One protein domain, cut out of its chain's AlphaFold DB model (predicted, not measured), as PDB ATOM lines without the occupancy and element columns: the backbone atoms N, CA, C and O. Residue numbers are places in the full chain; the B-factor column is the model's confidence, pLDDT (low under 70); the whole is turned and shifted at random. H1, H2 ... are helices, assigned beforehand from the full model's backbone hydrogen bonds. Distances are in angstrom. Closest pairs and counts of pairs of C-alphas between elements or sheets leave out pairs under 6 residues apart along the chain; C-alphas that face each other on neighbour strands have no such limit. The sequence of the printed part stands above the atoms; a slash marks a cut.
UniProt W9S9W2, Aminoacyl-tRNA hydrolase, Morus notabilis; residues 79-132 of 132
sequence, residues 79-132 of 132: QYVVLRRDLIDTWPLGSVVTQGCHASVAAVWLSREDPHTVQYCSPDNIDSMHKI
ATOM      1  N   GLN A  79     120.534 181.279 142.726       97.12
ATOM      2  CA  GLN A  79     121.641 180.925 141.843       97.12
ATOM      3  C   GLN A  79     122.972 181.309 142.491       97.12
ATOM      4  O   GLN A  79     123.289 182.490 142.615       97.12
ATOM      5  N   TYR A  80     123.775 180.309 142.848       97.81
ATOM      6  CA  TYR A  80     125.131 180.524 143.347       97.81
ATOM      7  C   TYR A  80     126.140 180.614 142.201       97.81
ATOM      8  O   TYR A  80     126.207 179.727 141.347       97.81
ATOM      9  N   VAL A  81     126.967 181.657 142.213       97.44
ATOM     10  CA  VAL A  81     128.060 181.867 141.261       97.44
ATOM     11  C   VAL A  81     129.385 181.758 142.005       97.44
ATOM     12  O   VAL A  81     129.918 182.721 142.550       97.44
ATOM     13  N   VAL A  82     129.955 180.555 142.018       97.00
ATOM     14  CA  VAL A  82     131.222 180.312 142.715       97.00
ATOM     15  C   VAL A  82     132.390 180.812 141.873       97.00
ATOM     16  O   VAL A  82     132.665 180.308 140.783       97.00
ATOM     17  N   LEU A  83     133.113 181.791 142.411       96.19
ATOM     18  CA  LEU A  83     134.297 182.360 141.785       96.19
ATOM     19  C   LEU A  83     135.573 181.782 142.396       96.19
ATOM     20  O   LEU A  83     135.701 181.596 143.606       96.19
ATOM     21  N   ARG A  84     136.562 181.534 141.538       97.00
ATOM     22  CA  ARG A  84     137.902 181.119 141.956       97.00
ATOM     23  C   ARG A  84     138.636 182.272 142.636       97.00
ATOM     24  O   ARG A  84     138.943 183.272 141.990       97.00
ATOM     25  N   ARG A  85     138.966 182.104 143.920       96.94
ATOM     26  CA  ARG A  85     139.633 183.135 144.734       96.94
ATOM     27  C   ARG A  85     140.979 183.581 144.158       96.94
ATOM     28  O   ARG A  85     141.278 184.765 144.157       96.94
ATOM     29  N   ASP A  86     141.771 182.651 143.641       97.00
ATOM     30  CA  ASP A  86     143.087 182.945 143.069       97.00
ATOM     31  C   ASP A  86     143.015 183.845 141.821       97.00
ATOM     32  O   ASP A  86     143.916 184.649 141.572       97.00
ATOM     33  N   LEU A  87     141.916 183.764 141.062       94.81
ATOM     34  CA  LEU A  87     141.683 184.642 139.914       94.81
ATOM     35  C   LEU A  87     141.269 186.050 140.345       94.81
ATOM     36  O   LEU A  87     141.645 187.003 139.675       94.81
ATOM     37  N   ILE A  88     140.554 186.198 141.464       95.62
ATOM     38  CA  ILE A  88     140.180 187.515 142.012       95.62
ATOM     39  C   ILE A  88     141.431 188.334 142.349       95.62
ATOM     40  O   ILE A  88     141.480 189.525 142.056       95.62
ATOM     41  N   ASP A  89     142.455 187.681 142.900       95.56
ATOM     42  CA  ASP A  89     143.702 188.337 143.302       95.56
ATOM     43  C   ASP A  89     144.599 188.703 142.096       95.56
ATOM     44  O   ASP A  89     145.467 189.571 142.202       95.56
ATOM     45  N   THR A  90     144.400 188.057 140.939       96.94
ATOM     46  CA  THR A  90     145.324 188.142 139.789       96.94
ATOM     47  C   THR A  90     144.713 188.816 138.553       96.94
ATOM     48  O   THR A  90     145.442 189.301 137.687       96.94
ATOM     49  N   TRP A  91     143.386 188.824 138.414       97.88
ATOM     50  CA  TRP A  91     142.683 189.353 137.240       97.88
ATOM     51  C   TRP A  91     141.997 190.688 137.558       97.88
ATOM     52  O   TRP A  91     141.586 190.915 138.695       97.88
ATOM     53  N   PRO A  92     141.795 191.578 136.562       98.12
ATOM     54  CA  PRO A  92     140.971 192.766 136.753       98.12
ATOM     55  C   PRO A  92     139.561 192.391 137.225       98.12
ATOM     56  O   PRO A  92     138.935 191.499 136.648       98.12
ATOM     57  N   LEU A  93     139.029 193.118 138.215       96.81
ATOM     58  CA  LEU A  93     137.713 192.834 138.807       96.81
ATOM     59  C   LEU A  93     136.610 192.693 137.745       96.81
ATOM     60  O   LEU A  93     135.836 191.740 137.776       96.81
ATOM     61  N   GLY A  94     136.584 193.589 136.753       97.75
ATOM     62  CA  GLY A  94     135.609 193.535 135.660       97.75
ATOM     63  C   GLY A  94     135.665 192.237 134.843       97.75
ATOM     64  O   GLY A  94     134.627 191.740 134.412       97.75
ATOM     65  N   SER A  95     136.850 191.643 134.668       97.75
ATOM     66  CA  SER A  95     137.010 190.361 133.973       97.75
ATOM     67  C   SER A  95     136.414 189.207 134.775       97.75
ATOM     68  O   SER A  95     135.731 188.367 134.198       97.75
ATOM     69  N   VAL A  96     136.618 189.187 136.094       97.94
ATOM     70  CA  VAL A  96     136.033 188.163 136.974       97.94
ATOM     71  C   VAL A  96     134.509 188.280 137.008       97.94
ATOM     72  O   VAL A  96     133.817 187.281 136.824       97.94
ATOM     73  N   VAL A  97     133.980 189.500 137.155       97.56
ATOM     74  CA  VAL A  97     132.530 189.760 137.135       97.56
ATOM     75  C   VAL A  97     131.913 189.300 135.816       97.56
ATOM     76  O   VAL A  97     130.900 188.609 135.818       97.56
ATOM     77  N   THR A  98     132.562 189.605 134.688       98.12
ATOM     78  CA  THR A  98     132.078 189.196 133.360       98.12
ATOM     79  C   THR A  98     131.999 187.671 133.226       98.12
ATOM     80  O   THR A  98     131.045 187.160 132.641       98.12
ATOM     81  N   GLN A  99     132.958 186.930 133.794       97.25
ATOM     82  CA  GLN A  99     132.898 185.464 133.825       97.25
ATOM     83  C   GLN A  99     131.744 184.956 134.694       97.25
ATOM     84  O   GLN A  99     131.037 184.041 134.278       97.25
ATOM     85  N   GLY A 100     131.511 185.580 135.853       97.75
ATOM     86  CA  GLY A 100     130.349 185.287 136.692       97.75
ATOM     87  C   GLY A 100     129.031 185.485 135.938       97.75
ATOM     88  O   GLY A 100     128.207 184.575 135.893       97.75
ATOM     89  N   CYS A 101     128.871 186.619 135.245       98.00
ATOM     90  CA  CYS A 101     127.694 186.885 134.414       98.00
ATOM     91  C   CYS A 101     127.514 185.842 133.298       98.00
ATOM     92  O   CYS A 101     126.400 185.370 133.071       98.00
ATOM     93  N   HIS A 102     128.596 185.460 132.609       98.06
ATOM     94  CA  HIS A 102     128.543 184.433 131.568       98.06
ATOM     95  C   HIS A 102     128.120 183.071 132.139       98.06
ATOM     96  O   HIS A 102     127.258 182.406 131.567       98.06
ATOM     97  N   ALA A 103     128.674 182.680 133.291       98.12
ATOM     98  CA  ALA A 103     128.309 181.446 133.980       98.12
ATOM     99  C   ALA A 103     126.830 181.436 134.403       98.12
ATOM    100  O   ALA A 103     126.143 180.446 134.158       98.12
ATOM    101  N   SER A 104     126.316 182.542 134.955       98.12
ATOM    102  CA  SER A 104     124.904 182.696 135.333       98.12
ATOM    103  C   SER A 104     123.939 182.453 134.174       98.12
ATOM    104  O   SER A 104     122.978 181.696 134.312       98.12
ATOM    105  N   VAL A 105     124.189 183.089 133.025       98.25
ATOM    106  CA  VAL A 105     123.326 182.957 131.840       98.25
ATOM    107  C   VAL A 105     123.447 181.560 131.235       98.25
ATOM    108  O   VAL A 105     122.438 180.968 130.855       98.25
ATOM    109  N   ALA A 106     124.661 181.003 131.184       98.56
ATOM    110  CA  ALA A 106     124.882 179.651 130.685       98.56
ATOM    111  C   ALA A 106     124.151 178.604 131.534       98.56
ATOM    112  O   ALA A 106     123.523 177.715 130.969       98.56
ATOM    113  N   ALA A 107     124.182 178.732 132.866       98.12
ATOM    114  CA  ALA A 107     123.465 177.833 133.766       98.12
ATOM    115  C   ALA A 107     121.958 177.834 133.466       98.12
ATOM    116  O   ALA A 107     121.414 176.776 133.171       98.12
ATOM    117  N   VAL A 108     121.326 179.015 133.418       98.06
ATOM    118  CA  VAL A 108     119.895 179.150 133.074       98.06
ATOM    119  C   VAL A 108     119.591 178.543 131.708       98.06
ATOM    120  O   VAL A 108     118.598 177.842 131.552       98.06
ATOM    121  N   TRP A 109     120.436 178.788 130.704       98.56
ATOM    122  CA  TRP A 109     120.207 178.267 129.357       98.56
ATOM    123  C   TRP A 109     120.312 176.741 129.279       98.56
ATOM    124  O   TRP A 109     119.526 176.103 128.573       98.56
ATOM    125  N   LEU A 110     121.295 176.161 129.972       98.56
ATOM    126  CA  LEU A 110     121.542 174.719 129.995       98.56
ATOM    127  C   LEU A 110     120.462 173.959 130.771       98.56
ATOM    128  O   LEU A 110     120.182 172.819 130.419       98.56
ATOM    129  N   SER A 111     119.856 174.584 131.784       97.94
ATOM    130  CA  SER A 111     118.786 174.002 132.600       97.94
ATOM    131  C   SER A 111     117.406 174.598 132.315       97.94
ATOM    132  O   SER A 111     116.512 174.457 133.136       97.94
ATOM    133  N   ARG A 112     117.185 175.260 131.175       97.94
ATOM    134  CA  ARG A 112     115.936 176.007 130.909       97.94
ATOM    135  C   ARG A 112     114.659 175.156 130.951       97.94
ATOM    136  O   ARG A 112     113.581 175.704 131.141       97.94
ATOM    137  N   GLU A 113     114.766 173.842 130.751       98.19
ATOM    138  CA  GLU A 113     113.647 172.901 130.873       98.19
ATOM    139  C   GLU A 113     113.460 172.325 132.292       98.19
ATOM    140  O   GLU A 113     112.467 171.644 132.544       98.19
ATOM    141  N   ASP A 114     114.388 172.571 133.220       98.06
ATOM    142  CA  ASP A 114     114.282 172.120 134.607       98.06
ATOM    143  C   ASP A 114     113.160 172.881 135.349       98.06
ATOM    144  O   ASP A 114     113.116 174.114 135.274       98.06
ATOM    145  N   PRO A 115     112.269 172.198 136.100       96.88
ATOM    146  CA  PRO A 115     111.150 172.844 136.784       96.88
ATOM    147  C   PRO A 115     111.558 173.979 137.731       96.88
ATOM    148  O   PRO A 115     110.857 174.990 137.797       96.88
ATOM    149  N   HIS A 116     112.696 173.858 138.422       95.75
ATOM    150  CA  HIS A 116     113.183 174.917 139.304       95.75
ATOM    151  C   HIS A 116     113.715 176.099 138.502       95.75
ATOM    152  O   HIS A 116     113.475 177.241 138.871       95.75
ATOM    153  N   THR A 117     114.379 175.862 137.370       96.75
ATOM    154  CA  THR A 117     114.826 176.959 136.493       96.75
ATOM    155  C   THR A 117     113.641 177.684 135.853       96.75
ATOM    156  O   THR A 117     113.627 178.914 135.809       96.75
ATOM    157  N   VAL A 118     112.610 176.951 135.420       97.19
ATOM    158  CA  VAL A 118     111.358 177.532 134.906       97.19
ATOM    159  C   VAL A 118     110.674 178.382 135.976       97.19
ATOM    160  O   VAL A 118     110.265 179.506 135.692       97.19
ATOM    161  N   GLN A 119     110.583 177.882 137.213       95.81
ATOM    162  CA  GLN A 119     110.035 178.640 138.337       95.81
ATOM    163  C   GLN A 119     110.898 179.865 138.671       95.81
ATOM    164  O   GLN A 119     110.357 180.943 138.896       95.81
ATOM    165  N   TYR A 120     112.224 179.729 138.679       95.94
ATOM    166  CA  TYR A 120     113.170 180.814 138.953       95.94
ATOM    167  C   TYR A 120     113.093 181.939 137.909       95.94
ATOM    168  O   TYR A 120     113.283 183.104 138.246       95.94
ATOM    169  N   CYS A 121     112.781 181.610 136.653       95.94
ATOM    170  CA  CYS A 121     112.612 182.567 135.557       95.94
ATOM    171  C   CYS A 121     111.143 182.925 135.261       95.94
ATOM    172  O   CYS A 121     110.862 183.503 134.207       95.94
ATOM    173  N   SER A 122     110.199 182.575 136.142       95.62
ATOM    174  CA  SER A 122     108.779 182.864 135.936       95.62
ATOM    175  C   SER A 122     108.486 184.373 136.028       95.62
ATOM    176  O   SER A 122     109.234 185.102 136.681       95.62
ATOM    177  N   PRO A 123     107.382 184.865 135.430       95.81
ATOM    178  CA  PRO A 123     106.981 186.268 135.550       95.81
ATOM    179  C   PRO A 123     106.824 186.747 137.000       95.81
ATOM    180  O   PRO A 123     107.132 187.896 137.289       95.81
ATOM    181  N   ASP A 124     106.399 185.862 137.905       94.31
ATOM    182  CA  ASP A 124     106.208 186.188 139.323       94.31
ATOM    183  C   ASP A 124     107.539 186.303 140.089       94.31
ATOM    184  O   ASP A 124     107.612 186.998 141.100       94.31
ATOM    185  N   ASN A 125     108.601 185.640 139.607       92.38
ATOM    186  CA  ASN A 125     109.899 185.560 140.287       92.38
ATOM    187  C   ASN A 125     111.021 186.346 139.592       92.38
ATOM    188  O   ASN A 125     112.119 186.464 140.136       92.38
ATOM    189  N   ILE A 126     110.783 186.895 138.397       92.81
ATOM    190  CA  ILE A 126     111.831 187.559 137.609       92.81
ATOM    191  C   ILE A 126     112.432 188.774 138.341       92.81
ATOM    192  O   ILE A 126     113.647 188.977 138.306       92.81
ATOM    193  N   ASP A 127     111.603 189.525 139.070       94.06
ATOM    194  CA  ASP A 127     112.017 190.698 139.850       94.06
ATOM    195  C   ASP A 127     112.654 190.325 141.205       94.06
ATOM    196  O   ASP A 127     113.303 191.159 141.840       94.06
ATOM    197  N   SER A 128     112.508 189.070 141.643       91.62
ATOM    198  CA  SER A 128     113.053 188.536 142.899       91.62
ATOM    199  C   SER A 128     114.194 187.529 142.694       91.62
ATOM    200  O   SER A 128     114.661 186.924 143.661       91.62
ATOM    201  N   MET A 129     114.700 187.376 141.461       93.06
ATOM    202  CA  MET A 129     115.808 186.470 141.142       93.06
ATOM    203  C   MET A 129     117.041 186.750 142.007       93.06
ATOM    204  O   MET A 129     117.773 187.721 141.800       93.06
ATOM    205  N   HIS A 130     117.346 185.829 142.916       94.81
ATOM    206  CA  HIS A 130     118.475 185.973 143.820       94.81
ATOM    207  C   HIS A 130     119.745 185.325 143.251       94.81
ATOM    208  O   HIS A 130     119.709 184.183 142.778       94.81
ATOM    209  N   LYS A 131     120.861 186.065 143.267       94.94
ATOM    210  CA  LYS A 131     122.193 185.598 142.849       94.94
ATOM    211  C   LYS A 131     123.200 185.909 143.948       94.94
ATOM    212  O   LYS A 131     123.251 187.058 144.387       94.94
ATOM    213  N   ILE A 132     123.968 184.901 144.358       94.44
ATOM    214  CA  ILE A 132     125.000 184.991 145.404       94.44
ATOM    215  C   ILE A 132     126.354 184.575 144.847       94.44
ATOM    216  O   ILE A 132     126.425 183.486 144.234       94.44
TER     217      ILE A 132
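This is residues 79 to 132 of the 132 residues of the protein "Aminoacyl-tRNA hydrolase" of Morus notabilis (UniProt W9S9W2). What shape does this model show? One long helix, H2, makes one long side of a loose, elongated loop of chain, with the short helices H1 and H3 near its two ends. From these, residues 79 to 84 and 121 to 132 reach back, and the two ends of the printed part finish near each other. What is it made of? The printed part has 54 residues with three named helices, H1, H2 and H3 in chain order, and no named strand; its class is all helix. The whole is loose, with a radius of gyration of the C-alphas of 13.1 A and spans of 38 by 21 by 13 A.

What is near the longest helix? H2, residues 93 to 110, is close to but not clearly touching H1, residues 85 to 90; their closest C-alphas, of Ile 88 and Val 96, are 6.6 A apart. They run opposite ways at a steep tilt of 42 degrees. And the last helix? H3, residues 115 to 120, is close to but not clearly touching H2; their closest C-alphas, of Val 108 and Thr 117, are 6.5 A apart. They run opposite ways at a steep tilt of 41 degrees. H1 and H3 are apart. Are the helix backbones complete? In H1, H2 and H3 every O i to N i+4 pair is within hydrogen-bond range.

Where does H2 run? It spans 25.8 A, from C-alpha 93 at (137.713, 192.834, 138.807) to C-alpha 110 at (121.542, 174.719, 129.995). How long are the others? H1 measures 9.1 A and H3 8.5 A from first to last C-alpha; H3 ends at C-alpha 120, (113.170, 180.814, 138.953).

How far does it reach? The two C-alphas farthest apart, of Thr 90 and Asp 124, are 39.2 A apart, while those of Gln 79 and Ile 132, first and last printed, are 6.4 A apart. Residues 89 to 94, of which 93 to 94 belong to H2, and residues 122 to 127 stand free. Is anything broken or uncertain? The printed part has no cut, both links between helices are tight, and no printed residue is under 70 in pLDDT.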